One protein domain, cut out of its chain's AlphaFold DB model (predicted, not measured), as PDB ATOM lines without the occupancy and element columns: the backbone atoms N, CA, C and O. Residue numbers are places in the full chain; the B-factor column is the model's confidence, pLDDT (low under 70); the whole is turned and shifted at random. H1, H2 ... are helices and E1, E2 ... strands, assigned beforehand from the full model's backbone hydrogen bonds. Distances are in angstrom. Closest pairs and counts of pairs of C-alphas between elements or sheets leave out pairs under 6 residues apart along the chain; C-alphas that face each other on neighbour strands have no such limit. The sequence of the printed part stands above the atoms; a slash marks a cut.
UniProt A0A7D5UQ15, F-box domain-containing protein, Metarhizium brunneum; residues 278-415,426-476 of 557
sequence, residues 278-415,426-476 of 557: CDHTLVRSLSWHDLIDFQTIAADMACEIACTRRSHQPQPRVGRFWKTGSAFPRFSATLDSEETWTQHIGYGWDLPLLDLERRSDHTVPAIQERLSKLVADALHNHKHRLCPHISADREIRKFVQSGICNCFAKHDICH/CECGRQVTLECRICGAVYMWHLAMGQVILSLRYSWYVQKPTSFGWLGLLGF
ATOM      1  N   CYS A 278      42.069  41.013  -7.036       82.56
ATOM      2  CA  CYS A 278      41.693  41.332  -8.410       82.56
ATOM      3  C   CYS A 278      42.925  41.788  -9.211       82.56
ATOM      4  O   CYS A 278      43.882  42.302  -8.635       82.56
ATOM      5  N   ASP A 279      42.866  41.677 -10.539       76.69
ATOM      6  CA  ASP A 279      43.934  42.022 -11.493       76.69
ATOM      7  C   ASP A 279      44.197  43.542 -11.631       76.69
ATOM      8  O   ASP A 279      45.003  43.982 -12.450       76.69
ATOM      9  N   HIS A 280      43.511  44.380 -10.849       80.75
ATOM     10  CA  HIS A 280      43.743  45.821 -10.823       80.75
ATOM     11  C   HIS A 280      45.051  46.156 -10.084       80.75
ATOM     12  O   HIS A 280      45.155  45.955  -8.879       80.75
ATOM     13  N   THR A 281      45.996  46.801 -10.775       59.41
ATOM     14  CA  THR A 281      47.400  47.072 -10.373       59.41
ATOM     15  C   THR A 281      47.637  47.810  -9.039       59.41
ATOM     16  O   THR A 281      48.782  48.008  -8.659       59.41
ATOM     17  N   LEU A 282      46.589  48.259  -8.336       59.31
ATOM     18  CA  LEU A 282      46.682  48.936  -7.029       59.31
ATOM     19  C   LEU A 282      46.109  48.101  -5.866       59.31
ATOM     20  O   LEU A 282      45.977  48.604  -4.754       59.31
ATOM     21  N   VAL A 283      45.711  46.851  -6.110       62.38
ATOM     22  CA  VAL A 283      45.203  45.948  -5.069       62.38
ATOM     23  C   VAL A 283      46.384  45.319  -4.327       62.38
ATOM     24  O   VAL A 283      47.257  44.727  -4.961       62.38
ATOM     25  N   ARG A 284      46.405  45.420  -2.988       71.19
ATOM     26  CA  ARG A 284      47.398  44.739  -2.134       71.19
ATOM     27  C   ARG A 284      47.385  43.244  -2.451       71.19
ATOM     28  O   ARG A 284      46.355  42.589  -2.302       71.19
ATOM     29  N   SER A 285      48.528  42.717  -2.879       80.94
ATOM     30  CA  SER A 285      48.732  41.276  -2.981       80.94
ATOM     31  C   SER A 285      49.065  40.717  -1.597       80.94
ATOM     32  O   SER A 285      49.779  41.363  -0.830       80.94
ATOM     33  N   LEU A 286      48.542  39.540  -1.265       84.94
ATOM     34  CA  LEU A 286      48.618  38.933   0.065       84.94
ATOM     35  C   LEU A 286      49.522  37.704   0.034       84.94
ATOM     36  O   LEU A 286      49.280  36.793  -0.750       84.94
ATOM     37  N   SER A 287      50.555  37.679   0.867       87.06
ATOM     38  CA  SER A 287      51.340  36.476   1.167       87.06
ATOM     39  C   SER A 287      50.799  35.776   2.415       87.06
ATOM     40  O   SER A 287      49.938  36.320   3.104       87.06
ATOM     41  N   TRP A 288      51.337  34.602   2.746       87.75
ATOM     42  CA  TRP A 288      51.005  33.938   4.008       87.75
ATOM     43  C   TRP A 288      51.470  34.729   5.249       87.75
ATOM     44  O   TRP A 288      50.788  34.691   6.268       87.75
ATOM     45  N   HIS A 289      52.545  35.532   5.150       85.12
ATOM     46  CA  HIS A 289      52.929  36.476   6.215       85.12
ATOM     47  C   HIS A 289      51.782  37.443   6.537       85.12
ATOM     48  O   HIS A 289      51.404  37.562   7.695       85.12
ATOM     49  N   ASP A 290      51.159  38.044   5.509       84.25
ATOM     50  CA  ASP A 290      50.031  38.965   5.703       84.25
ATOM     51  C   ASP A 290      48.878  38.298   6.487       84.25
ATOM     52  O   ASP A 290      48.200  38.980   7.247       84.25
ATOM     53  N   LEU A 291      48.663  36.982   6.327       81.31
ATOM     54  CA  LEU A 291      47.622  36.235   7.048       81.31
ATOM     55  C   LEU A 291      47.966  35.966   8.516       81.31
ATOM     56  O   LEU A 291      47.084  36.083   9.364       81.31
ATOM     57  N   ILE A 292      49.222  35.622   8.821       81.06
ATOM     58  CA  ILE A 292      49.689  35.468  10.209       81.06
ATOM     59  C   ILE A 292      49.627  36.822  10.924       81.06
ATOM     60  O   ILE A 292      49.085  36.915  12.024       81.06
ATOM     61  N   ASP A 293      50.098  37.890  10.273       77.06
ATOM     62  CA  ASP A 293      50.086  39.243  10.830       77.06
ATOM     63  C   ASP A 293      48.664  39.669  11.242       77.06
ATOM     64  O   ASP A 293      48.488  40.267  12.305       77.06
ATOM     65  N   PHE A 294      47.624  39.310  10.472       72.44
ATOM     66  CA  PHE A 294      46.233  39.604  10.842       72.44
ATOM     67  C   PHE A 294      45.795  38.947  12.160       72.44
ATOM     68  O   PHE A 294      45.055  39.585  12.911       72.44
ATOM     69  N   GLN A 295      46.278  37.740  12.490       62.03
ATOM     70  CA  GLN A 295      45.964  37.077  13.768       62.03
ATOM     71  C   GLN A 295      46.455  37.899  14.972       62.03
ATOM     72  O   GLN A 295      45.824  37.896  16.026       62.03
ATOM     73  N   THR A 296      47.558  38.640  14.811       58.75
ATOM     74  CA  THR A 296      48.169  39.438  15.890       58.75
ATOM     75  C   THR A 296      47.452  40.761  16.176       58.75
ATOM     76  O   THR A 296      47.695  41.373  17.214       58.75
ATOM     77  N   ILE A 297      46.579  41.222  15.271       55.50
ATOM     78  CA  ILE A 297      46.008  42.578  15.321       55.50
ATOM     79  C   ILE A 297      44.714  42.630  16.148       55.50
ATOM     80  O   ILE A 297      44.529  43.583  16.905       55.50
ATOM     81  N   ALA A 298      43.834  41.629  16.031       56.31
ATOM     82  CA  ALA A 298      42.690  41.425  16.928       56.31
ATOM     83  C   ALA A 298      42.069  40.029  16.730       56.31
ATOM     84  O   ALA A 298      41.619  39.714  15.630       56.31
ATOM     85  N   ALA A 299      41.976  39.233  17.801       55.91
ATOM     86  CA  ALA A 299      41.455  37.860  17.750       55.91
ATOM     87  C   ALA A 299      39.994  37.765  17.254       55.91
ATOM     88  O   ALA A 299      39.650  36.826  16.543       55.91
ATOM     89  N   ASP A 300      39.162  38.764  17.568       59.62
ATOM     90  CA  ASP A 300      37.723  38.772  17.254       59.62
ATOM     91  C   ASP A 300      37.363  39.471  15.924       59.62
ATOM     92  O   ASP A 300      36.181  39.643  15.612       59.62
ATOM     93  N   MET A 301      38.342  39.953  15.144       61.06
ATOM     94  CA  MET A 301      38.070  40.751  13.939       61.06
ATOM     95  C   MET A 301      38.321  39.983  12.641       61.06
ATOM     96  O   MET A 301      39.442  39.601  12.319       61.06
ATOM     97  N   ALA A 302      37.275  39.880  11.819       66.81
ATOM     98  CA  ALA A 302      37.413  39.484  10.424       66.81
ATOM     99  C   ALA A 302      38.250  40.523   9.656       66.81
ATOM    100  O   ALA A 302      37.837  41.676   9.507       66.81
ATOM    101  N   CYS A 303      39.396  40.116   9.112       71.50
ATOM    102  CA  CYS A 303      40.116  40.934   8.144       71.50
ATOM    103  C   CYS A 303      39.390  40.860   6.793       71.50
ATOM    104  O   CYS A 303      39.255  39.767   6.247       71.50
ATOM    105  N   GLU A 304      38.939  41.989   6.233       78.81
ATOM    106  CA  GLU A 304      38.356  42.072   4.881       78.81
ATOM    107  C   GLU A 304      39.195  43.003   3.992       78.81
ATOM    108  O   GLU A 304      39.429  44.166   4.320       78.81
ATOM    109  N   ILE A 305      39.630  42.504   2.831       82.56
ATOM    110  CA  ILE A 305      40.407  43.261   1.840       82.56
ATOM    111  C   ILE A 305      39.676  43.214   0.503       82.56
ATOM    112  O   ILE A 305      39.625  42.174  -0.153       82.56
ATOM    113  N   ALA A 306      39.119  44.354   0.088       82.88
ATOM    114  CA  ALA A 306      38.291  44.487  -1.109       82.88
ATOM    115  C   ALA A 306      38.915  45.401  -2.180       82.88
ATOM    116  O   ALA A 306      39.487  46.453  -1.888       82.88
ATOM    117  N   CYS A 307      38.750  45.034  -3.452       83.56
ATOM    118  CA  CYS A 307      39.166  45.836  -4.601       83.56
ATOM    119  C   CYS A 307      38.184  46.998  -4.845       83.56
ATOM    120  O   CYS A 307      37.229  46.861  -5.605       83.56
ATOM    121  N   THR A 308      38.426  48.173  -4.260       80.06
ATOM    122  CA  THR A 308      37.527  49.353  -4.305       80.06
ATOM    123  C   THR A 308      37.413  50.064  -5.672       80.06
ATOM    124  O   THR A 308      36.898  51.183  -5.769       80.06
ATOM    125  N   ARG A 309      37.885  49.452  -6.766       80.50
ATOM    126  CA  ARG A 309      37.870  50.047  -8.114       80.50
ATOM    127  C   ARG A 309      36.444  50.137  -8.672       80.50
ATOM    128  O   ARG A 309      35.753  49.130  -8.805       80.50
ATOM    129  N   ARG A 310      36.031  51.344  -9.091       76.38
ATOM    130  CA  ARG A 310      34.690  51.636  -9.654       76.38
ATOM    131  C   ARG A 310      34.290  50.783 -10.866       76.38
ATOM    132  O   ARG A 310      33.103  50.679 -11.141       76.38
ATOM    133  N   SER A 311      35.237  50.161 -11.566       75.94
ATOM    134  CA  SER A 311      34.986  49.192 -12.645       75.94
ATOM    135  C   SER A 311      34.114  48.006 -12.210       75.94
ATOM    136  O   SER A 311      33.376  47.485 -13.040       75.94
ATOM    137  N   HIS A 312      34.152  47.634 -10.925       74.75
ATOM    138  CA  HIS A 312      33.314  46.596 -10.314       74.75
ATOM    139  C   HIS A 312      31.960  47.095  -9.790       74.75
ATOM    140  O   HIS A 312      31.182  46.298  -9.272       74.75
ATOM    141  N   GLN A 313      31.673  48.401  -9.846       70.94
ATOM    142  CA  GLN A 313      30.361  48.901  -9.444       70.94
ATOM    143  C   GLN A 313      29.379  48.736 -10.614       70.94
ATOM    144  O   GLN A 313      29.541  49.438 -11.619       70.94
ATOM    145  N   PRO A 314      28.323  47.901 -10.499       60.66
ATOM    146  CA  PRO A 314      27.160  48.072 -11.361       60.66
ATOM    147  C   PRO A 314      26.630  49.504 -11.179       60.66
ATOM    148  O   PRO A 314      26.690  50.057 -10.075       60.66
ATOM    149  N   GLN A 315      26.165  50.130 -12.266       56.09
ATOM    150  CA  GLN A 315      25.909  51.579 -12.301       56.09
ATOM    151  C   GLN A 315      25.069  52.067 -11.099       56.09
ATOM    152  O   GLN A 315      24.024  51.476 -10.806       56.09
ATOM    153  N   PRO A 316      25.476  53.157 -10.414       47.06
ATOM    154  CA  PRO A 316      24.909  53.544  -9.125       47.06
ATOM    155  C   PRO A 316      23.458  54.030  -9.244       47.06
ATOM    156  O   PRO A 316      23.182  55.212  -9.458       47.06
ATOM    157  N   ARG A 317      22.502  53.118  -9.035       51.16
ATOM    158  CA  ARG A 317      21.062  53.416  -8.960       51.16
ATOM    159  C   ARG A 317      20.680  54.068  -7.627       51.16
ATOM    160  O   ARG A 317      20.050  53.450  -6.777       51.16
ATOM    161  N   VAL A 318      21.070  55.336  -7.493       43.25
ATOM    162  CA  VAL A 318      20.516  56.393  -6.620       43.25
ATOM    163  C   VAL A 318      19.839  55.920  -5.320       43.25
ATOM    164  O   VAL A 318      18.689  55.465  -5.336       43.25
ATOM    165  N   GLY A 319      20.487  56.185  -4.179       46.00
ATOM    166  CA  GLY A 319      19.762  56.600  -2.967       46.00
ATOM    167  C   GLY A 319      20.064  55.890  -1.644       46.00
ATOM    168  O   GLY A 319      19.738  56.457  -0.606       46.00
ATOM    169  N   ARG A 320      20.684  54.701  -1.621       52.03
ATOM    170  CA  ARG A 320      21.041  54.014  -0.360       52.03
ATOM    171  C   ARG A 320      22.497  53.548  -0.365       52.03
ATOM    172  O   ARG A 320      22.990  53.054  -1.375       52.03
ATOM    173  N   PHE A 321      23.173  53.706   0.775       47.06
ATOM    174  CA  PHE A 321      24.493  53.121   1.011       47.06
ATOM    175  C   PHE A 321      24.348  51.626   1.311       47.06
ATOM    176  O   PHE A 321      23.545  51.221   2.151       47.06
ATOM    177  N   TRP A 322      25.127  50.815   0.604       51.56
ATOM    178  CA  TRP A 322      25.069  49.359   0.634       51.56
ATOM    179  C   TRP A 322      25.699  48.839   1.935       51.56
ATOM    180  O   TRP A 322      26.908  48.947   2.117       51.56
ATOM    181  N   LYS A 323      24.882  48.296   2.849       49.72
ATOM    182  CA  LYS A 323      25.353  47.578   4.055       49.72
ATOM    183  C   LYS A 323      25.355  46.052   3.901       49.72
ATOM    184  O   LYS A 323      25.905  45.359   4.744       49.72
ATOM    185  N   THR A 324      24.733  45.535   2.845       46.09
ATOM    186  CA  THR A 324      24.593  44.101   2.564       46.09
ATOM    187  C   THR A 324      24.919  43.853   1.098       46.09
ATOM    188  O   THR A 324      24.233  44.387   0.227       46.09
ATOM    189  N   GLY A 325      25.946  43.046   0.841       55.38
ATOM    190  CA  GLY A 325      26.471  42.788  -0.498       55.38
ATOM    191  C   GLY A 325      27.511  43.820  -0.948       55.38
ATOM    192  O   GLY A 325      27.268  45.026  -0.930       55.38
ATOM    193  N   SER A 326      28.678  43.330  -1.368       69.62
ATOM    194  CA  SER A 326      29.749  44.112  -1.984       69.62
ATOM    195  C   SER A 326      30.085  43.528  -3.355       69.62
ATOM    196  O   SER A 326      30.576  42.403  -3.452       69.62
ATOM    197  N   ALA A 327      29.846  44.304  -4.416       74.94
ATOM    198  CA  ALA A 327      30.195  43.917  -5.786       74.94
ATOM    199  C   ALA A 327      31.717  43.830  -6.002       74.94
ATOM    200  O   ALA A 327      32.189  43.171  -6.927       74.94
ATOM    201  N   PHE A 328      32.492  44.499  -5.145       81.75
ATOM    202  CA  PHE A 328      33.945  44.468  -5.169       81.75
ATOM    203  C   PHE A 328      34.455  43.057  -4.824       81.75
ATOM    204  O   PHE A 328      34.094  42.538  -3.765       81.75
ATOM    205  N   PRO A 329      35.327  42.448  -5.654       84.50
ATOM    206  CA  PRO A 329      36.066  41.253  -5.268       84.50
ATOM    207  C   PRO A 329      36.788  41.489  -3.943       84.50
ATOM    208  O   PRO A 329      37.494  42.493  -3.792       84.50
ATOM    209  N   ARG A 330      36.595  40.574  -2.996       86.06
ATOM    210  CA  ARG A 330      37.131  40.651  -1.639       86.06
ATOM    211  C   ARG A 330      37.734  39.336  -1.184       86.06
ATOM    212  O   ARG A 330      37.258  38.262  -1.549       86.06
ATOM    213  N   PHE A 331      38.749  39.452  -0.346       87.00
ATOM    214  CA  PHE A 331      39.268  38.391   0.500       87.00
ATOM    215  C   PHE A 331      38.817  38.643   1.940       87.00
ATOM    216  O   PHE A 331      38.753  39.799   2.361       87.00
ATOM    217  N   SER A 332      38.525  37.579   2.680       85.69
ATOM    218  CA  SER A 332      38.222  37.626   4.108       85.69
ATOM    219  C   SER A 332      39.014  36.561   4.859       85.69
ATOM    220  O   SER A 332      39.053  35.421   4.401       85.69
ATOM    221  N   ALA A 333      39.571  36.890   6.021       84.69
ATOM    222  CA  ALA A 333      40.135  35.916   6.954       84.69
ATOM    223  C   ALA A 333      39.541  36.118   8.351       84.69
ATOM    224  O   ALA A 333      39.478  37.242   8.850       84.69
ATOM    225  N   THR A 334      39.117  35.020   8.964       81.50
ATOM    226  CA  THR A 334      38.633  34.925  10.344       81.50
ATOM    227  C   THR A 334      39.391  33.799  11.026       81.50
ATOM    228  O   THR A 334      39.472  32.706  10.463       81.50
ATOM    229  N   LEU A 335      39.930  34.044  12.219       74.94
ATOM    230  CA  LEU A 335      40.349  32.954  13.096       74.94
ATOM    231  C   LEU A 335      39.100  32.172  13.520       74.94
ATOM    232  O   LEU A 335      38.040  32.778  13.694       74.94
ATOM    233  N   ASP A 336      39.207  30.855  13.663       71.44
ATOM    234  CA  ASP A 336      38.180  30.109  14.380       71.44
ATOM    235  C   ASP A 336      38.355  30.328  15.893       71.44
ATOM    236  O   ASP A 336      39.470  30.275  16.413       71.44
ATOM    237  N   SER A 337      37.269  30.634  16.604       66.94
ATOM    238  CA  SER A 337      37.315  30.879  18.050       66.94
ATOM    239  C   SER A 337      37.485  29.600  18.871       66.94
ATOM    240  O   SER A 337      37.855  29.686  20.041       66.94
ATOM    241  N   GLU A 338      37.205  28.434  18.281       69.75
ATOM    242  CA  GLU A 338      37.311  27.130  18.943       69.75
ATOM    243  C   GLU A 338      38.601  26.386  18.528       69.75
ATOM    244  O   GLU A 338      39.198  25.692  19.352       69.75
ATOM    245  N   GLU A 339      39.111  26.607  17.308       64.06
ATOM    246  CA  GLU A 339      40.372  26.029  16.810       64.06
ATOM    247  C   GLU A 339      41.484  27.079  16.602       64.06
ATOM    248  O   GLU A 339      41.613  27.686  15.538       64.06
ATOM    249  N   THR A 340      42.378  27.223  17.586       62.56
ATOM    250  CA  THR A 340      43.443  28.256  17.619       62.56
ATOM    251  C   THR A 340      44.421  28.254  16.433       62.56
ATOM    252  O   THR A 340      45.051  29.276  16.156       62.56
ATOM    253  N   TRP A 341      44.558  27.133  15.721       66.25
ATOM    254  CA  TRP A 341      45.413  26.975  14.536       66.25
ATOM    255  C   TRP A 341      44.661  27.056  13.198       66.25
ATOM    256  O   TRP A 341      45.303  27.083  12.146       66.25
ATOM    257  N   THR A 342      43.327  27.097  13.200       66.50
ATOM    258  CA  THR A 342      42.528  27.071  11.971       66.50
ATOM    259  C   THR A 342      42.046  28.473  11.606       66.50
ATOM    260  O   THR A 342      41.272  29.114  12.311       66.50
ATOM    261  N   GLN A 343      42.479  28.953  10.441       77.06
ATOM    262  CA  GLN A 343      41.938  30.154   9.813       77.06
ATOM    263  C   GLN A 343      40.831  29.753   8.836       77.06
ATOM    264  O   GLN A 343      41.077  29.043   7.857       77.06
ATOM    265  N   HIS A 344      39.618  30.256   9.037       84.38
ATOM    266  CA  HIS A 344      38.599  30.248   7.996       84.38
ATOM    267  C   HIS A 344      38.860  31.424   7.039       84.38
ATOM    268  O   HIS A 344      38.690  32.596   7.391       84.38
ATOM    269  N   ILE A 345      39.289  31.113   5.815       86.06
ATOM    270  CA  ILE A 345      39.521  32.089   4.746       86.06
ATOM    271  C   ILE A 345      38.427  32.015   3.681       86.06
ATOM    272  O   ILE A 345      37.899  30.954   3.353       86.06
ATOM    273  N   GLY A 346      38.116  33.161   3.083       86.38
ATOM    274  CA  GLY A 346      37.121  33.293   2.032       86.38
ATOM    275  C   GLY A 346      37.569  34.234   0.920       86.38
ATOM    276  O   GLY A 346      38.313  35.188   1.135       86.38
ATOM    277  N   TYR A 347      37.086  33.974  -0.290       87.12
ATOM    278  CA  TYR A 347      37.238  34.869  -1.435       87.12
ATOM    279  C   TYR A 347      35.926  34.937  -2.207       87.12
ATOM    280  O   TYR A 347      35.259  33.920  -2.393       87.12
ATOM    281  N   GLY A 348      35.535  36.118  -2.679       88.88
ATOM    282  CA  GLY A 348      34.285  36.240  -3.414       88.88
ATOM    283  C   GLY A 348      33.857  37.658  -3.746       88.88
ATOM    284  O   GLY A 348      34.613  38.615  -3.604       88.88
ATOM    285  N   TRP A 349      32.610  37.769  -4.187       89.38
ATOM    286  CA  TRP A 349      31.884  39.017  -4.407       89.38
ATOM    287  C   TRP A 349      30.379  38.746  -4.298       89.38
ATOM    288  O   TRP A 349      29.916  37.634  -4.543       89.38
ATOM    289  N   ASP A 350      29.605  39.767  -3.950       87.31
ATOM    290  CA  ASP A 350      28.142  39.749  -3.971       87.31
ATOM    291  C   ASP A 350      27.682  40.789  -5.008       87.31
ATOM    292  O   ASP A 350      27.702  41.985  -4.730       87.31
ATOM    293  N   LEU A 351      27.294  40.360  -6.214       87.31
ATOM    294  CA  LEU A 351      26.826  41.245  -7.286       87.31
ATOM    295  C   LEU A 351      25.321  41.536  -7.153       87.31
ATOM    296  O   LEU A 351      24.514  40.648  -7.445       87.31
ATOM    297  N   PRO A 352      24.901  42.759  -6.774       85.62
ATOM    298  CA  PRO A 352      23.499  43.145  -6.820       85.62
ATOM    299  C   PRO A 352      23.103  43.427  -8.270       85.62
ATOM    300  O   PRO A 352      23.549  44.406  -8.872       85.62
ATOM    301  N   LEU A 353      22.271  42.560  -8.846       86.25
ATOM    302  CA  LEU A 353      21.900  42.649 -10.258       86.25
ATOM    303  C   LEU A 353      20.541  43.328 -10.451       86.25
ATOM    304  O   LEU A 353      20.404  44.181 -11.327       86.25
ATOM    305  N   LEU A 354      19.536  42.979  -9.640       87.00
ATOM    306  CA  LEU A 354      18.154  43.408  -9.866       87.00
ATOM    307  C   LEU A 354      17.486  43.956  -8.600       87.00
ATOM    308  O   LEU A 354      17.201  43.213  -7.668       87.00
ATOM    309  N   ASP A 355      17.176  45.250  -8.618       86.12
ATOM    310  CA  ASP A 355      16.281  45.924  -7.669       86.12
ATOM    311  C   ASP A 355      14.817  45.542  -7.972       86.12
ATOM    312  O   ASP A 355      14.356  45.708  -9.109       86.12
ATOM    313  N   LEU A 356      14.108  45.005  -6.971       83.19
ATOM    314  CA  LEU A 356      12.677  44.691  -7.020       83.19
ATOM    315  C   LEU A 356      11.809  45.757  -6.324       83.19
ATOM    316  O   LEU A 356      10.630  45.833  -6.657       83.19
ATOM    317  N   GLU A 357      12.355  46.605  -5.432       76.25
ATOM    318  CA  GLU A 357      11.592  47.666  -4.732       76.25
ATOM    319  C   GLU A 357      10.952  48.654  -5.722       76.25
ATOM    320  O   GLU A 357       9.927  49.266  -5.430       76.25
ATOM    321  N   ARG A 358      11.562  48.823  -6.904       71.81
ATOM    322  CA  ARG A 358      11.157  49.803  -7.929       71.81
ATOM    323  C   ARG A 358      10.493  49.186  -9.167       71.81
ATOM    324  O   ARG A 358      10.489  49.819 -10.226       71.81
ATOM    325  N   ARG A 359       9.991  47.950  -9.088       69.31
ATOM    326  CA  ARG A 359       9.309  47.263 -10.204       69.31
ATOM    327  C   ARG A 359       7.818  47.080  -9.917       69.31
ATOM    328  O   ARG A 359       7.418  46.970  -8.771       69.31
ATOM    329  N   SER A 360       7.022  47.029 -10.984       65.12
ATOM    330  CA  SER A 360       5.598  46.651 -10.973       65.12
ATOM    331  C   SER A 360       5.350  45.216 -11.459       65.12
ATOM    332  O   SER A 360       4.243  44.700 -11.339       65.12
ATOM    333  N   ASP A 361       6.376  44.574 -12.020       72.25
ATOM    334  CA  ASP A 361       6.355  43.191 -12.485       72.25
ATOM    335  C   ASP A 361       7.392  42.386 -11.700       72.25
ATOM    336  O   ASP A 361       8.605  42.568 -11.865       72.25
ATOM    337  N   HIS A 362       6.868  41.516 -10.837       79.81
ATOM    338  CA  HIS A 362       7.608  40.594  -9.980       79.81
ATOM    339  C   HIS A 362       7.454  39.136 -10.448       79.81
ATOM    340  O   HIS A 362       7.772  38.215  -9.700       79.81
ATOM    341  N   THR A 363       6.928  38.883 -11.653       89.81
ATOM    342  CA  THR A 363       6.714  37.507 -12.124       89.81
ATOM    343  C   THR A 363       8.049  36.777 -12.302       89.81
ATOM    344  O   THR A 363       9.022  37.343 -12.802       89.81
ATOM    345  N   VAL A 364       8.119  35.498 -11.908       89.50
ATOM    346  CA  VAL A 364       9.369  34.715 -11.996       89.50
ATOM    347  C   VAL A 364       9.979  34.726 -13.408       89.50
ATOM    348  O   VAL A 364      11.179  34.987 -13.493       89.50
ATOM    349  N   PRO A 365       9.219  34.563 -14.515       92.44
ATOM    350  CA  PRO A 365       9.773  34.693 -15.864       92.44
ATOM    351  C   PRO A 365      10.412  36.065 -16.139       92.44
ATOM    352  O   PRO A 365      11.518  36.120 -16.668       92.44
ATOM    353  N   ALA A 366       9.790  37.172 -15.719       91.00
ATOM    354  CA  ALA A 366      10.322  38.524 -15.927       91.00
ATOM    355  C   ALA A 366      11.472  38.907 -14.972       91.00
ATOM    356  O   ALA A 366      12.202  39.879 -15.211       91.00
ATOM    357  N   ILE A 367      11.649  38.160 -13.880       90.25
ATOM    358  CA  ILE A 367      12.857  38.194 -13.049       90.25
ATOM    359  C   ILE A 367      13.970  37.394 -13.749       90.25
ATOM    360  O   ILE A 367      15.059  37.928 -13.956       90.25
ATOM    361  N   GLN A 368      13.690  36.160 -14.185       92.25
ATOM    362  CA  GLN A 368      14.643  35.268 -14.860       92.25
ATOM    363  C   GLN A 368      15.177  35.839 -16.184       92.25
ATOM    364  O   GLN A 368      16.387  35.848 -16.407       92.25
ATOM    365  N   GLU A 369      14.311  36.355 -17.058       91.50
ATOM    366  CA  GLU A 369      14.714  36.950 -18.340       91.50
ATOM    367  C   GLU A 369      15.602  38.184 -18.122       91.50
ATOM    368  O   GLU A 369      16.638  38.353 -18.772       91.50
ATOM    369  N   ARG A 370      15.242  39.026 -17.141       90.06
ATOM    370  CA  ARG A 370      16.000  40.236 -16.818       90.06
ATOM    371  C   ARG A 370      17.354  39.910 -16.190       90.06
ATOM    372  O   ARG A 370      18.346  40.526 -16.574       90.06
ATOM    373  N   LEU A 371      17.415  38.939 -15.276       90.62
ATOM    374  CA  LEU A 371      18.671  38.457 -14.697       90.62
ATOM    375  C   LEU A 371      19.561  37.792 -15.748       90.62
ATOM    376  O   LEU A 371      20.752  38.059 -15.754       90.62
ATOM    377  N   SER A 372      19.005  37.015 -16.684       90.06
ATOM    378  CA  SER A 372      19.786  36.371 -17.754       90.06
ATOM    379  C   SER A 372      20.569  37.382 -18.600       90.06
ATOM    380  O   SER A 372      21.694  37.102 -19.005       90.06
ATOM    381  N   LYS A 373      19.997  38.574 -18.825       87.25
ATOM    382  CA  LYS A 373      20.661  39.702 -19.499       87.25
ATOM    383  C   LYS A 373      21.703  40.365 -18.587       87.25
ATOM    384  O   LYS A 373      22.876  40.419 -18.935       87.25
ATOM    385  N   LEU A 374      21.296  40.766 -17.379       87.44
ATOM    386  CA  LEU A 374      22.158  41.457 -16.407       87.44
ATOM    387  C   LEU A 374      23.381  40.637 -15.961       87.44
ATOM    388  O   LEU A 374      24.432  41.211 -15.696       87.44
ATOM    389  N   VAL A 375      23.255  39.309 -15.875       87.00
ATOM    390  CA  VAL A 375      24.356  38.378 -15.590       87.00
ATOM    391  C   VAL A 375      25.405  38.434 -16.697       87.00
ATOM    392  O   VAL A 375      26.582  38.615 -16.398       87.00
ATOM    393  N   ALA A 376      24.991  38.299 -17.961       82.00
ATOM    394  CA  ALA A 376      25.908  38.356 -19.096       82.00
ATOM    395  C   ALA A 376      26.585  39.735 -19.169       82.00
ATOM    396  O   ALA A 376      27.814  39.818 -19.203       82.00
ATOM    397  N   ASP A 377      25.798  40.812 -19.073       81.69
ATOM    398  CA  ASP A 377      26.307  42.186 -19.049       81.69
ATOM    399  C   ASP A 377      27.353  42.381 -17.938       81.69
ATOM    400  O   ASP A 377      28.433  42.918 -18.193       81.69
ATOM    401  N   ALA A 378      27.073  41.932 -16.710       79.88
ATOM    402  CA  ALA A 378      27.965  42.157 -15.576       79.88
ATOM    403  C   ALA A 378      29.249  41.321 -15.645       79.88
ATOM    404  O   ALA A 378      30.338  41.843 -15.397       79.88
ATOM    405  N   LEU A 379      29.142  40.038 -15.997       82.25
ATOM    406  CA  LEU A 379      30.286  39.128 -16.023       82.25
ATOM    407  C   LEU A 379      31.247  39.447 -17.177       82.25
ATOM    408  O   LEU A 379      32.460  39.426 -16.968       82.25
ATOM    409  N   HIS A 380      30.734  39.815 -18.356       79.38
ATOM    410  CA  HIS A 380      31.584  40.186 -19.490       79.38
ATOM    411  C   HIS A 380      32.176  41.603 -19.363       79.38
ATOM    412  O   HIS A 380      33.356  41.784 -19.662       79.38
ATOM    413  N   ASN A 381      31.415  42.608 -18.899       72.88
ATOM    414  CA  ASN A 381      31.883  44.005 -18.926       72.88
ATOM    415  C   ASN A 381      32.640  44.455 -17.661       72.88
ATOM    416  O   ASN A 381      33.603  45.214 -17.769       72.88
ATOM    417  N   HIS A 382      32.251  44.004 -16.460       68.06
ATOM    418  CA  HIS A 382      32.829  44.499 -15.195       68.06
ATOM    419  C   HIS A 382      34.036  43.682 -14.683       68.06
ATOM    420  O   HIS A 382      34.539  43.920 -13.581       68.06
ATOM    421  N   LYS A 383      34.534  42.732 -15.494       71.50
ATOM    422  CA  LYS A 383      35.701  41.871 -15.205       71.50
ATOM    423  C   LYS A 383      35.628  41.164 -13.840       71.50
ATOM    424  O   LYS A 383      36.624  41.067 -13.123       71.50
ATOM    425  N   HIS A 384      34.451  40.662 -13.463       74.81
ATOM    426  CA  HIS A 384      34.336  39.810 -12.278       74.81
ATOM    427  C   HIS A 384      34.914  38.435 -12.591       74.81
ATOM    428  O   HIS A 384      34.436  37.729 -13.477       74.81
ATOM    429  N   ARG A 385      35.961  38.056 -11.855       74.00
ATOM    430  CA  ARG A 385      36.631  36.769 -12.031       74.00
ATOM    431  C   ARG A 385      35.681  35.642 -11.618       74.00
ATOM    432  O   ARG A 385      35.404  35.468 -10.431       74.00
ATOM    433  N   LEU A 386      35.179  34.906 -12.607       81.00
ATOM    434  CA  LEU A 386      34.501  33.622 -12.430       81.00
ATOM    435  C   LEU A 386      35.525  32.537 -12.062       81.00
ATOM    436  O   LEU A 386      36.711  32.658 -12.378       81.00
ATOM    437  N   CYS A 387      35.071  31.434 -11.464       80.88
ATOM    438  CA  CYS A 387      35.840  30.191 -11.552       80.88
ATOM    439  C   CYS A 387      35.927  29.763 -13.034       80.88
ATOM    440  O   CYS A 387      34.877  29.655 -13.670       80.88
ATOM    441  N   PRO A 388      37.126  29.478 -13.584       76.19
ATOM    442  CA  PRO A 388      37.329  29.240 -15.022       76.19
ATOM    443  C   PRO A 388      36.598  28.008 -15.578       76.19
ATOM    444  O   PRO A 388      36.500  27.842 -16.787       76.19
ATOM    445  N   HIS A 389      36.068  27.151 -14.707       75.56
ATOM    446  CA  HIS A 389      35.334  25.938 -15.060       75.56
ATOM    447  C   HIS A 389      33.809  26.142 -15.200       75.56
ATOM    448  O   HIS A 389      33.080  25.162 -15.336       75.56
ATOM    449  N   ILE A 390      33.308  27.377 -15.071       80.81
ATOM    450  CA  ILE A 390      31.875  27.708 -15.078       80.81
ATOM    451  C   ILE A 390      31.628  28.808 -16.114       80.81
ATOM    452  O   ILE A 390      32.062  29.946 -15.933       80.81
ATOM    453  N   SER A 391      30.923  28.481 -17.200       83.50
ATOM    454  CA  SER A 391      30.586  29.446 -18.247       83.50
ATOM    455  C   SER A 391      29.432  30.350 -17.812       83.50
ATOM    456  O   SER A 391      28.391  29.871 -17.349       83.50
ATOM    457  N   ALA A 392      29.583  31.660 -18.029       81.50
ATOM    458  CA  ALA A 392      28.498  32.630 -17.883       81.50
ATOM    459  C   ALA A 392      27.290  32.257 -18.764       81.50
ATOM    460  O   ALA A 392      26.148  32.222 -18.301       81.50
ATOM    461  N   ASP A 393      27.553  31.911 -20.023       80.44
ATOM    462  CA  ASP A 393      26.524  31.696 -21.039       80.44
ATOM    463  C   ASP A 393      25.840  30.332 -20.966       80.44
ATOM    464  O   ASP A 393      24.704  30.202 -21.430       80.44
ATOM    465  N   ARG A 394      26.496  29.330 -20.362       84.81
ATOM    466  CA  ARG A 394      25.958  27.969 -20.217       84.81
ATOM    467  C   ARG A 394      25.526  27.657 -18.786       84.81
ATOM    468  O   ARG A 394      24.328  27.517 -18.544       84.81
ATOM    469  N   GLU A 395      26.459  27.538 -17.844       87.31
ATOM    470  CA  GLU A 395      26.144  27.176 -16.456       87.31
ATOM    471  C   GLU A 395      25.386  28.290 -15.724       87.31
ATOM    472  O   GLU A 395      24.296  28.023 -15.217       87.31
ATOM    473  N   ILE A 396      25.893  29.534 -15.698       86.94
ATOM    474  CA  ILE A 396      25.211  30.611 -14.951       86.94
ATOM    475  C   ILE A 396      23.837  30.917 -15.576       86.94
ATOM    476  O   ILE A 396      22.861  31.112 -14.854       86.94
ATOM    477  N   ARG A 397      23.707  30.884 -16.909       86.56
ATOM    478  CA  ARG A 397      22.415  31.090 -17.589       86.56
ATOM    479  C   ARG A 397      21.377  30.015 -17.235       86.56
ATOM    480  O   ARG A 397      20.238  30.361 -16.921       86.56
ATOM    481  N   LYS A 398      21.760  28.731 -17.199       87.38
ATOM    482  CA  LYS A 398      20.895  27.649 -16.679       87.38
ATOM    483  C   LYS A 398      20.566  27.854 -15.194       87.38
ATOM    484  O   LYS A 398      19.437  27.619 -14.777       87.38
ATOM    485  N   PHE A 399      21.525  28.342 -14.411       88.44
ATOM    486  CA  PHE A 399      21.367  28.621 -12.984       88.44
ATOM    487  C   PHE A 399      20.441  29.812 -12.673       88.44
ATOM    488  O   PHE A 399      19.793  29.817 -11.629       88.44
ATOM    489  N   VAL A 400      20.290  30.786 -13.579       89.62
ATOM    490  CA  VAL A 400      19.207  31.788 -13.496       89.62
ATOM    491  C   VAL A 400      17.839  31.107 -13.643       89.62
ATOM    492  O   VAL A 400      16.923  31.390 -12.873       89.62
ATOM    493  N   GLN A 401      17.700  30.193 -14.608       86.94
ATOM    494  CA  GLN A 401      16.435  29.510 -14.912       86.94
ATOM    495  C   GLN A 401      16.005  28.518 -13.816       86.94
ATOM    496  O   GLN A 401      14.809  28.379 -13.561       86.94
ATOM    497  N   SER A 402      16.951  27.837 -13.161       83.44
ATOM    498  CA  SER A 402      16.659  26.864 -12.095       83.44
ATOM    499  C   SER A 402      16.688  27.450 -10.678       83.44
ATOM    500  O   SER A 402      15.911  27.015  -9.829       83.44
ATOM    501  N   GLY A 403      17.563  28.424 -10.406       80.69
ATOM    502  CA  GLY A 403      17.780  28.982  -9.067       80.69
ATOM    503  C   GLY A 403      16.798  30.077  -8.649       80.69
ATOM    504  O   GLY A 403      16.569  30.277  -7.457       80.69
ATOM    505  N   ILE A 404      16.176  30.769  -9.606       86.94
ATOM    506  CA  ILE A 404      15.179  31.807  -9.326       86.94
ATOM    507  C   ILE A 404      13.783  31.185  -9.304       86.94
ATOM    508  O   ILE A 404      13.269  30.740 -10.328       86.94
ATOM    509  N   CYS A 405      13.149  31.195  -8.133       83.38
ATOM    510  CA  CYS A 405      11.832  30.607  -7.889       83.38
ATOM    511  C   CYS A 405      10.840  31.612  -7.267       83.38
ATOM    512  O   CYS A 405      11.164  32.777  -7.028       83.38
ATOM    513  N   ASN A 406       9.623  31.153  -6.950       83.69
ATOM    514  CA  ASN A 406       8.539  31.994  -6.427       83.69
ATOM    515  C   ASN A 406       8.871  32.754  -5.122       83.69
ATOM    516  O   ASN A 406       8.194  33.738  -4.843       83.69
ATOM    517  N   CYS A 407       9.908  32.375  -4.359       78.12
ATOM    518  CA  CYS A 407      10.427  33.185  -3.243       78.12
ATOM    519  C   CYS A 407      10.731  34.632  -3.665       78.12
ATOM    520  O   CYS A 407      10.349  35.571  -2.978       78.12
ATOM    521  N   PHE A 408      11.380  34.814  -4.820       79.56
ATOM    522  CA  PHE A 408      11.796  36.129  -5.319       79.56
ATOM    523  C   PHE A 408      10.619  36.966  -5.851       79.56
ATOM    524  O   PHE A 408      10.731  38.182  -5.948       79.56
ATOM    525  N   ALA A 409       9.494  36.320  -6.174       79.75
ATOM    526  CA  ALA A 409       8.264  36.962  -6.643       79.75
ATOM    527  C   ALA A 409       7.286  37.306  -5.507       79.75
ATOM    528  O   ALA A 409       6.536  38.272  -5.604       79.75
ATOM    529  N   LYS A 410       7.273  36.498  -4.436       73.88
ATOM    530  CA  LYS A 410       6.356  36.624  -3.291       73.88
ATOM    531  C   LYS A 410       6.855  37.538  -2.173       73.88
ATOM    532  O   LYS A 410       6.136  37.717  -1.194       73.88
ATOM    533  N   HIS A 411       8.085  38.036  -2.258       66.25
ATOM    534  CA  HIS A 411       8.723  38.695  -1.127       66.25
ATOM    535  C   HIS A 411       8.098  40.070  -0.864       66.25
ATOM    536  O   HIS A 411       8.475  41.055  -1.495       66.25
ATOM    537  N   ASP A 412       7.148  40.135   0.071       58.69
ATOM    538  CA  ASP A 412       6.507  41.392   0.446       58.69
ATOM    539  C   ASP A 412       7.551  42.339   1.054       58.69
ATOM    540  O   ASP A 412       8.210  42.045   2.058       58.69
ATOM    541  N   ILE A 413       7.743  43.465   0.374       55.91
ATOM    542  CA  ILE A 413       8.812  44.429   0.633       55.91
ATOM    543  C   ILE A 413       8.478  45.275   1.877       55.91
ATOM    544  O   ILE A 413       9.370  45.856   2.495       55.91
ATOM    545  N   CYS A 414       7.212  45.296   2.309       51.31
ATOM    546  CA  CYS A 414       6.703  46.220   3.324       51.31
ATOM    547  C   CYS A 414       7.095  45.874   4.774       51.31
ATOM    548  O   CYS A 414       6.961  46.724   5.654       51.31
ATOM    549  N   HIS A 415       7.543  44.641   5.052       48.81
ATOM    550  CA  HIS A 415       7.554  44.098   6.421       48.81
ATOM    551  C   HIS A 415       8.918  43.665   6.990       48.81
ATOM    552  O   HIS A 415       8.995  43.290   8.162       48.81
ATOM    553  N   CYS A 426      15.847  31.344   0.841       63.25
ATOM    554  CA  CYS A 426      14.518  31.267   0.236       63.25
ATOM    555  C   CYS A 426      13.645  30.247   0.987       63.25
ATOM    556  O   CYS A 426      13.998  29.075   1.084       63.25
ATOM    557  N   GLU A 427      12.486  30.698   1.475       62.22
ATOM    558  CA  GLU A 427      11.627  29.977   2.429       62.22
ATOM    559  C   GLU A 427      11.195  28.573   1.977       62.22
ATOM    560  O   GLU A 427      10.916  27.720   2.812       62.22
ATOM    561  N   CYS A 428      11.169  28.291   0.668       64.81
ATOM    562  CA  CYS A 428      10.855  26.952   0.152       64.81
ATOM    563  C   CYS A 428      12.059  25.989   0.093       64.81
ATOM    564  O   CYS A 428      11.980  24.964  -0.584       64.81
ATOM    565  N   GLY A 429      13.192  26.326   0.720       59.47
ATOM    566  CA  GLY A 429      14.412  25.509   0.778       59.47
ATOM    567  C   GLY A 429      15.183  25.396  -0.544       59.47
ATOM    568  O   GLY A 429      16.352  25.025  -0.547       59.47
ATOM    569  N   ARG A 430      14.573  25.773  -1.677       57.16
ATOM    570  CA  ARG A 430      15.174  25.766  -3.024       57.16
ATOM    571  C   ARG A 430      16.167  26.909  -3.244       57.16
ATOM    572  O   ARG A 430      16.138  27.565  -4.287       57.16
ATOM    573  N   GLN A 431      17.043  27.168  -2.280       56.78
ATOM    574  CA  GLN A 431      18.205  28.007  -2.521       56.78
ATOM    575  C   GLN A 431      19.230  27.163  -3.280       56.78
ATOM    576  O   GLN A 431      20.133  26.570  -2.702       56.78
ATOM    577  N   VAL A 432      19.019  27.047  -4.595       65.94
ATOM    578  CA  VAL A 432      19.930  26.315  -5.472       65.94
ATOM    579  C   VAL A 432      21.292  26.994  -5.368       65.94
ATOM    580  O   VAL A 432      21.424  28.188  -5.648       65.94
ATOM    581  N   THR A 433      22.292  26.229  -4.957       81.44
ATOM    582  CA  THR A 433      23.697  26.568  -5.134       81.44
ATOM    583  C   THR A 433      24.150  25.987  -6.471       81.44
ATOM    584  O   THR A 433      23.734  24.898  -6.869       81.44
ATOM    585  N   LEU A 434      24.991  26.715  -7.199       82.00
ATOM    586  CA  LEU A 434      25.761  26.150  -8.302       82.00
ATOM    587  C   LEU A 434      27.193  26.004  -7.801       82.00
ATOM    588  O   LEU A 434      27.947  26.973  -7.758       82.00
ATOM    589  N   GLU A 435      27.548  24.792  -7.390       81.62
ATOM    590  CA  GLU A 435      28.910  24.468  -6.988       81.62
ATOM    591  C   GLU A 435      29.736  23.998  -8.189       81.62
ATOM    592  O   GLU A 435      29.355  23.094  -8.938       81.62
ATOM    593  N   CYS A 436      30.923  24.572  -8.350       76.12
ATOM    594  CA  CYS A 436      31.920  24.031  -9.249       76.12
ATOM    595  C   CYS A 436      32.726  22.909  -8.581       76.12
ATOM    596  O   CYS A 436      33.751  23.165  -7.943       76.12
ATOM    597  N   ARG A 437      32.341  21.662  -8.876       64.44
ATOM    598  CA  ARG A 437      32.994  20.405  -8.446       64.44
ATOM    599  C   ARG A 437      34.519  20.308  -8.683       64.44
ATOM    600  O   ARG A 437      35.153  19.384  -8.172       64.44
ATOM    601  N   ILE A 438      35.110  21.209  -9.478       59.81
ATOM    602  CA  ILE A 438      36.551  21.248  -9.795       59.81
ATOM    603  C   ILE A 438      37.313  22.273  -8.933       59.81
ATOM    604  O   ILE A 438      38.473  22.032  -8.613       59.81
ATOM    605  N   CYS A 439      36.711  23.412  -8.562       66.81
ATOM    606  CA  CYS A 439      37.401  24.477  -7.809       66.81
ATOM    607  C   CYS A 439      36.840  24.744  -6.402       66.81
ATOM    608  O   CYS A 439      37.521  25.399  -5.617       66.81
ATOM    609  N   GLY A 440      35.639  24.255  -6.073       72.81
ATOM    610  CA  GLY A 440      34.932  24.590  -4.829       72.81
ATOM    611  C   GLY A 440      34.291  25.986  -4.835       72.81
ATOM    612  O   GLY A 440      33.977  26.524  -3.780       72.81
ATOM    613  N   ALA A 441      34.121  26.601  -6.011       82.88
ATOM    614  CA  ALA A 441      33.381  27.857  -6.142       82.88
ATOM    615  C   ALA A 441      31.882  27.608  -5.974       82.88
ATOM    616  O   ALA A 441      31.294  26.887  -6.781       82.88
ATOM    617  N   VAL A 442      31.263  28.255  -4.993       86.81
ATOM    618  CA  VAL A 442      29.821  28.221  -4.755       86.81
ATOM    619  C   VAL A 442      29.200  29.517  -5.272       86.81
ATOM    620  O   VAL A 442      29.448  30.602  -4.740       86.81
ATOM    621  N   TYR A 443      28.370  29.414  -6.307       88.62
ATOM    622  CA  TYR A 443      27.509  30.505  -6.754       88.62
ATOM    623  C   TYR A 443      26.144  30.393  -6.072       88.62
ATOM    624  O   TYR A 443      25.565  29.306  -6.016       88.62
ATOM    625  N   MET A 444      25.617  31.505  -5.556       87.62
ATOM    626  CA  MET A 444      24.382  31.513  -4.762       87.62
ATOM    627  C   MET A 444      23.500  32.715  -5.081       87.62
ATOM    628  O   MET A 444      23.951  33.859  -5.015       87.62
ATOM    629  N   TRP A 445      22.214  32.465  -5.323       86.25
ATOM    630  CA  TRP A 445      21.202  33.519  -5.339       86.25
ATOM    631  C   TRP A 445      20.738  33.835  -3.919       86.25
ATOM    632  O   TRP A 445      20.384  32.934  -3.154       86.25
ATOM    633  N   HIS A 446      20.695  35.118  -3.572       81.50
ATOM    634  CA  HIS A 446      20.050  35.588  -2.350       81.50
ATOM    635  C   HIS A 446      19.260  36.876  -2.591       81.50
ATOM    636  O   HIS A 446      19.475  37.584  -3.578       81.50
ATOM    637  N   LEU A 447      18.304  37.144  -1.701       79.00
ATOM    638  CA  LEU A 447      17.451  38.327  -1.721       79.00
ATOM    639  C   LEU A 447      17.679  39.102  -0.421       79.00
ATOM    640  O   LEU A 447      17.434  38.585   0.666       79.00
ATOM    641  N   ALA A 448      18.186  40.326  -0.536       76.88
ATOM    642  CA  ALA A 448      18.453  41.215   0.592       76.88
ATOM    643  C   ALA A 448      18.024  42.638   0.227       76.88
ATOM    644  O   ALA A 448      18.282  43.082  -0.886       76.88
ATOM    645  N   MET A 449      17.355  43.349   1.142       74.38
ATOM    646  CA  MET A 449      16.905  44.740   0.935       74.38
ATOM    647  C   MET A 449      16.164  44.967  -0.403       74.38
ATOM    648  O   MET A 449      16.433  45.930  -1.117       74.38
ATOM    649  N   GLY A 450      15.286  44.029  -0.784       77.88
ATOM    650  CA  GLY A 450      14.540  44.073  -2.049       77.88
ATOM    651  C   GLY A 450      15.372  43.826  -3.317       77.88
ATOM    652  O   GLY A 450      14.856  43.993  -4.419       77.88
ATOM    653  N   GLN A 451      16.641  43.430  -3.204       81.88
ATOM    654  CA  GLN A 451      17.550  43.217  -4.333       81.88
ATOM    655  C   GLN A 451      17.912  41.741  -4.508       81.88
ATOM    656  O   GLN A 451      18.274  41.063  -3.547       81.88
ATOM    657  N   VAL A 452      17.869  41.257  -5.751       86.56
ATOM    658  CA  VAL A 452      18.398  39.942  -6.131       86.56
ATOM    659  C   VAL A 452      19.900  40.054  -6.377       86.56
ATOM    660  O   VAL A 452      20.349  40.812  -7.248       86.56
ATOM    661  N   ILE A 453      20.662  39.283  -5.607       86.56
ATOM    662  CA  ILE A 453      22.119  39.322  -5.558       86.56
ATOM    663  C   ILE A 453      22.676  37.953  -5.965       86.56
ATOM    664  O   ILE A 453      22.263  36.920  -5.429       86.56
ATOM    665  N   LEU A 454      23.626  37.952  -6.904       89.69
ATOM    666  CA  LEU A 454      24.446  36.788  -7.237       89.69
ATOM    667  C   LEU A 454      25.718  36.832  -6.391       89.69
ATOM    668  O   LEU A 454      26.566  37.696  -6.595       89.69
ATOM    669  N   SER A 455      25.864  35.905  -5.454       88.06
ATOM    670  CA  SER A 455      27.121  35.700  -4.734       88.06
ATOM    671  C   SER A 455      28.000  34.715  -5.499       88.06
ATOM    672  O   SER A 455      27.501  33.676  -5.931       88.06
ATOM    673  N   LEU A 456      29.295  35.003  -5.616       90.50
ATOM    674  CA  LEU A 456      30.337  33.989  -5.763       90.50
ATOM    675  C   LEU A 456      31.084  33.924  -4.436       90.50
ATOM    676  O   LEU A 456      31.590  34.946  -3.973       90.50
ATOM    677  N   ARG A 457      31.200  32.728  -3.856       87.38
ATOM    678  CA  ARG A 457      32.052  32.471  -2.694       87.38
ATOM    679  C   ARG A 457      32.932  31.258  -2.923       87.38
ATOM    680  O   ARG A 457      32.498  30.244  -3.454       87.38
ATOM    681  N   TYR A 458      34.148  31.372  -2.436       85.25
ATOM    682  CA  TYR A 458      34.950  30.267  -1.961       85.25
ATOM    683  C   TYR A 458      35.111  30.456  -0.451       85.25
ATOM    684  O   TYR A 458      35.233  31.591   0.017       85.25
ATOM    685  N   SER A 459      35.112  29.357   0.289       83.56
ATOM    686  CA  SER A 459      35.377  29.292   1.725       83.56
ATOM    687  C   SER A 459      36.242  28.059   1.959       83.56
ATOM    688  O   SER A 459      36.010  27.019   1.338       83.56
ATOM    689  N   TRP A 460      37.263  28.194   2.800       83.38
ATOM    690  CA  TRP A 460      38.133  27.098   3.193       83.38
ATOM    691  C   TRP A 460      38.653  27.309   4.606       83.38
ATOM    692  O   TRP A 460      39.034  28.415   4.978       83.38
ATOM    693  N   TYR A 461      38.786  26.210   5.332       81.25
ATOM    694  CA  TYR A 461      39.595  26.141   6.538       81.25
ATOM    695  C   TYR A 461      41.049  25.857   6.123       81.25
ATOM    696  O   TYR A 461      41.309  24.979   5.292       81.25
ATOM    697  N   VAL A 462      41.999  26.648   6.628       83.00
ATOM    698  CA  VAL A 462      43.439  26.520   6.358       83.00
ATOM    699  C   VAL A 462      44.238  26.638   7.652       83.00
ATOM    700  O   VAL A 462      43.897  27.420   8.529       83.00
ATOM    701  N   GLN A 463      45.310  25.856   7.754       81.12
ATOM    702  CA  GLN A 463      46.136  25.739   8.967       81.12
ATOM    703  C   GLN A 463      47.622  25.988   8.672       81.12
ATOM    704  O   GLN A 463      48.361  26.480   9.517       81.12
ATOM    705  N   LYS A 464      48.074  25.674   7.450       84.81
ATOM    706  CA  LYS A 464      49.458  25.867   7.000       84.81
ATOM    707  C   LYS A 464      49.500  26.491   5.598       84.81
ATOM    708  O   LYS A 464      48.545  26.327   4.837       84.81
ATOM    709  N   PRO A 465      50.608  27.135   5.184       85.44
ATOM    710  CA  PRO A 465      50.754  27.676   3.826       85.44
ATOM    711  C   PRO A 465      50.676  26.603   2.727       85.44
ATOM    712  O   PRO A 465      50.537  26.929   1.552       85.44
ATOM    713  N   THR A 466      50.730  25.317   3.081       84.56
ATOM    714  CA  THR A 466      50.490  24.187   2.172       84.56
ATOM    715  C   THR A 466      49.050  23.644   2.199       84.56
ATOM    716  O   THR A 466      48.756  22.655   1.531       84.56
ATOM    717  N   SER A 467      48.114  24.291   2.909       82.56
ATOM    718  CA  SER A 467      46.684  23.944   2.902       82.56
ATOM    719  C   SER A 467      46.002  24.288   1.565       82.56
ATOM    720  O   SER A 467      46.189  25.364   0.994       82.56
ATOM    721  N   PHE A 468      45.125  23.397   1.090       76.06
ATOM    722  CA  PHE A 468      44.502  23.480  -0.242       76.06
ATOM    723  C   PHE A 468      43.641  24.711  -0.517       76.06
ATOM    724  O   PHE A 468      43.495  25.085  -1.682       76.06
ATOM    725  N   GLY A 469      43.067  25.334   0.516       78.38
ATOM    726  CA  GLY A 469      42.327  26.586   0.359       78.38
ATOM    727  C   GLY A 469      43.234  27.724  -0.094       78.38
ATOM    728  O   GLY A 469      42.985  28.353  -1.122       78.38
ATOM    729  N   TRP A 470      44.350  27.915   0.615       84.38
ATOM    730  CA  TRP A 470      45.339  28.941   0.292       84.38
ATOM    731  C   TRP A 470      45.971  28.693  -1.074       84.38
ATOM    732  O   TRP A 470      45.928  29.554  -1.950       84.38
ATOM    733  N   LEU A 471      46.460  27.474  -1.308       81.06
ATOM    734  CA  LEU A 471      47.060  27.098  -2.588       81.06
ATOM    735  C   LEU A 471      46.075  27.224  -3.768       81.06
ATOM    736  O   LEU A 471      46.474  27.588  -4.874       81.06
ATOM    737  N   GLY A 472      44.776  27.018  -3.516       75.81
ATOM    738  CA  GLY A 472      43.697  27.250  -4.477       75.81
ATOM    739  C   GLY A 472      43.558  28.699  -4.937       75.81
ATOM    740  O   GLY A 472      43.236  28.930  -6.105       75.81
ATOM    741  N   LEU A 473      43.856  29.667  -4.070       77.50
ATOM    742  CA  LEU A 473      43.842  31.092  -4.406       77.50
ATOM    743  C   LEU A 473      45.050  31.519  -5.251       77.50
ATOM    744  O   LEU A 473      44.923  32.405  -6.097       77.50
ATOM    745  N   LEU A 474      46.205  30.871  -5.074       77.56
ATOM    746  CA  LEU A 474      47.457  31.232  -5.756       77.56
ATOM    747  C   LEU A 474      47.475  30.877  -7.259       77.56
ATOM    748  O   LEU A 474      48.284  31.427  -8.004       77.56
ATOM    749  N   GLY A 475      46.568  30.006  -7.719       64.31
ATOM    750  CA  GLY A 475      46.360  29.697  -9.139       64.31
ATOM    751  C   GLY A 475      47.251  28.573  -9.685       64.31
ATOM    752  O   GLY A 475      48.265  28.820 -10.336       64.31
ATOM    753  N   PHE A 476      46.811  27.325  -9.492       55.91
ATOM    754  CA  PHE A 476      47.542  26.072  -9.771       55.91
ATOM    755  C   PHE A 476      48.128  25.838 -11.185       55.91
ATOM    756  O   PHE A 476      48.862  24.871 -11.348       55.91
TER     757      PHE A 476
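What this domain is: This is residues 278 to 415 and 426 to 476 of the 557 residues of the protein "F-box domain-containing protein" of Metarhizium brunneum (UniProt A0A7D5UQ15). One long, twisted sheet of six strands has helices over one face: the helical hairpin H2 and H3 covers one end, while H1 and H5 pack at the other. The long strands E3 and E6 run side by side through its middle, and H4 sits beyond the H2 end. The printed part has 189 residues, with five named helices and six named strands in the order H1 E1 E2 E3 H2 H3 H4 E4 E5 E6 H5; the sheet order is E1 E2 E3 E6 E5 E4, all antiparallel, and the class is mixed, helices and strands. It is compact, with a radius of gyration of the C-alphas of 17.7 A and spans of 51 by 35 by 35 A.

Where its parts are: H1, residues 288 to 297, begins at C-alpha 288 (51.005, 33.938, 4.008). E1 is residues 303 to 306, E2 330 to 335, and E3 343 to 355, 34.8 A long. H2 follows, residues 364 to 381, 25.3 A, then H3, 392 to 403, and H4, 406 to 410. After the cut come E4, 433 to 436, E5, 441 to 448, 21.1 A, and E6, 451 to 462, 32.6 A, which bends by 50 degrees at residue 454. H5, 468 to 474, ends at C-alpha 474 (47.457, 31.232, -5.756).

How they stand to each other: E1 E2 E3 and E4 E5 E6 are two meanders, each strand the antiparallel neighbour of the one before. Within hydrogen-bond range across the neighbour strands are, for instance, N 305 and O 331 of E1 and E2, 2.9 A, N 346 and O 332 of E3 and E2, 2.8 A, N 349 and O 456 of E3 and E6, 3.0 A, N 444 and O 455 of E5 and E6, 2.9 A, and N 434 and O 443 of E4 and E5, 2.9 A. H1, H2, H3 and H5 on one face of the sheet make two layers. H1 is over E2 at a height over the sheet of 8.9 A. H2 is over E3, its closest C-alphas Leu 374 and Leu 353 6.3 A apart. H5 is over E6 and, only just, E3, with 3 of its C-alphas on E3; the closest C-alphas of H5 and E6, Gly 469 and Trp 460, are 5.1 A apart. H2 and H3 touch at a shallow tilt of 27 degrees, opposite ways, closest at C-alphas Gln 368 and Val 400, 5.9 A. H4 only grazes the sheet with residues 407 to 408, and H2 touches it with residues 364 to 367 alone, closest at C-alphas Val 364 and Ala 409, 5.9 A. Every O i to N i+4 pair is within hydrogen-bond range in H4 and H5, against 3 of 6 in H1, 12 of 14 in H2 and 6 of 8 in H3.

The domain as a whole: The C-alphas farthest apart are those of Ser 360 and Thr 466, 51.9 A. Residues 416 to 425 are not printed, and C-alphas 415 and 426 are 15.9 A apart across this cut. The link from E1 to E2, residues 307 to 329, is long. The mean pLDDT of the printed part is 76.2; 50 residues are under 70, among them 314 to 326 and 426 to 432.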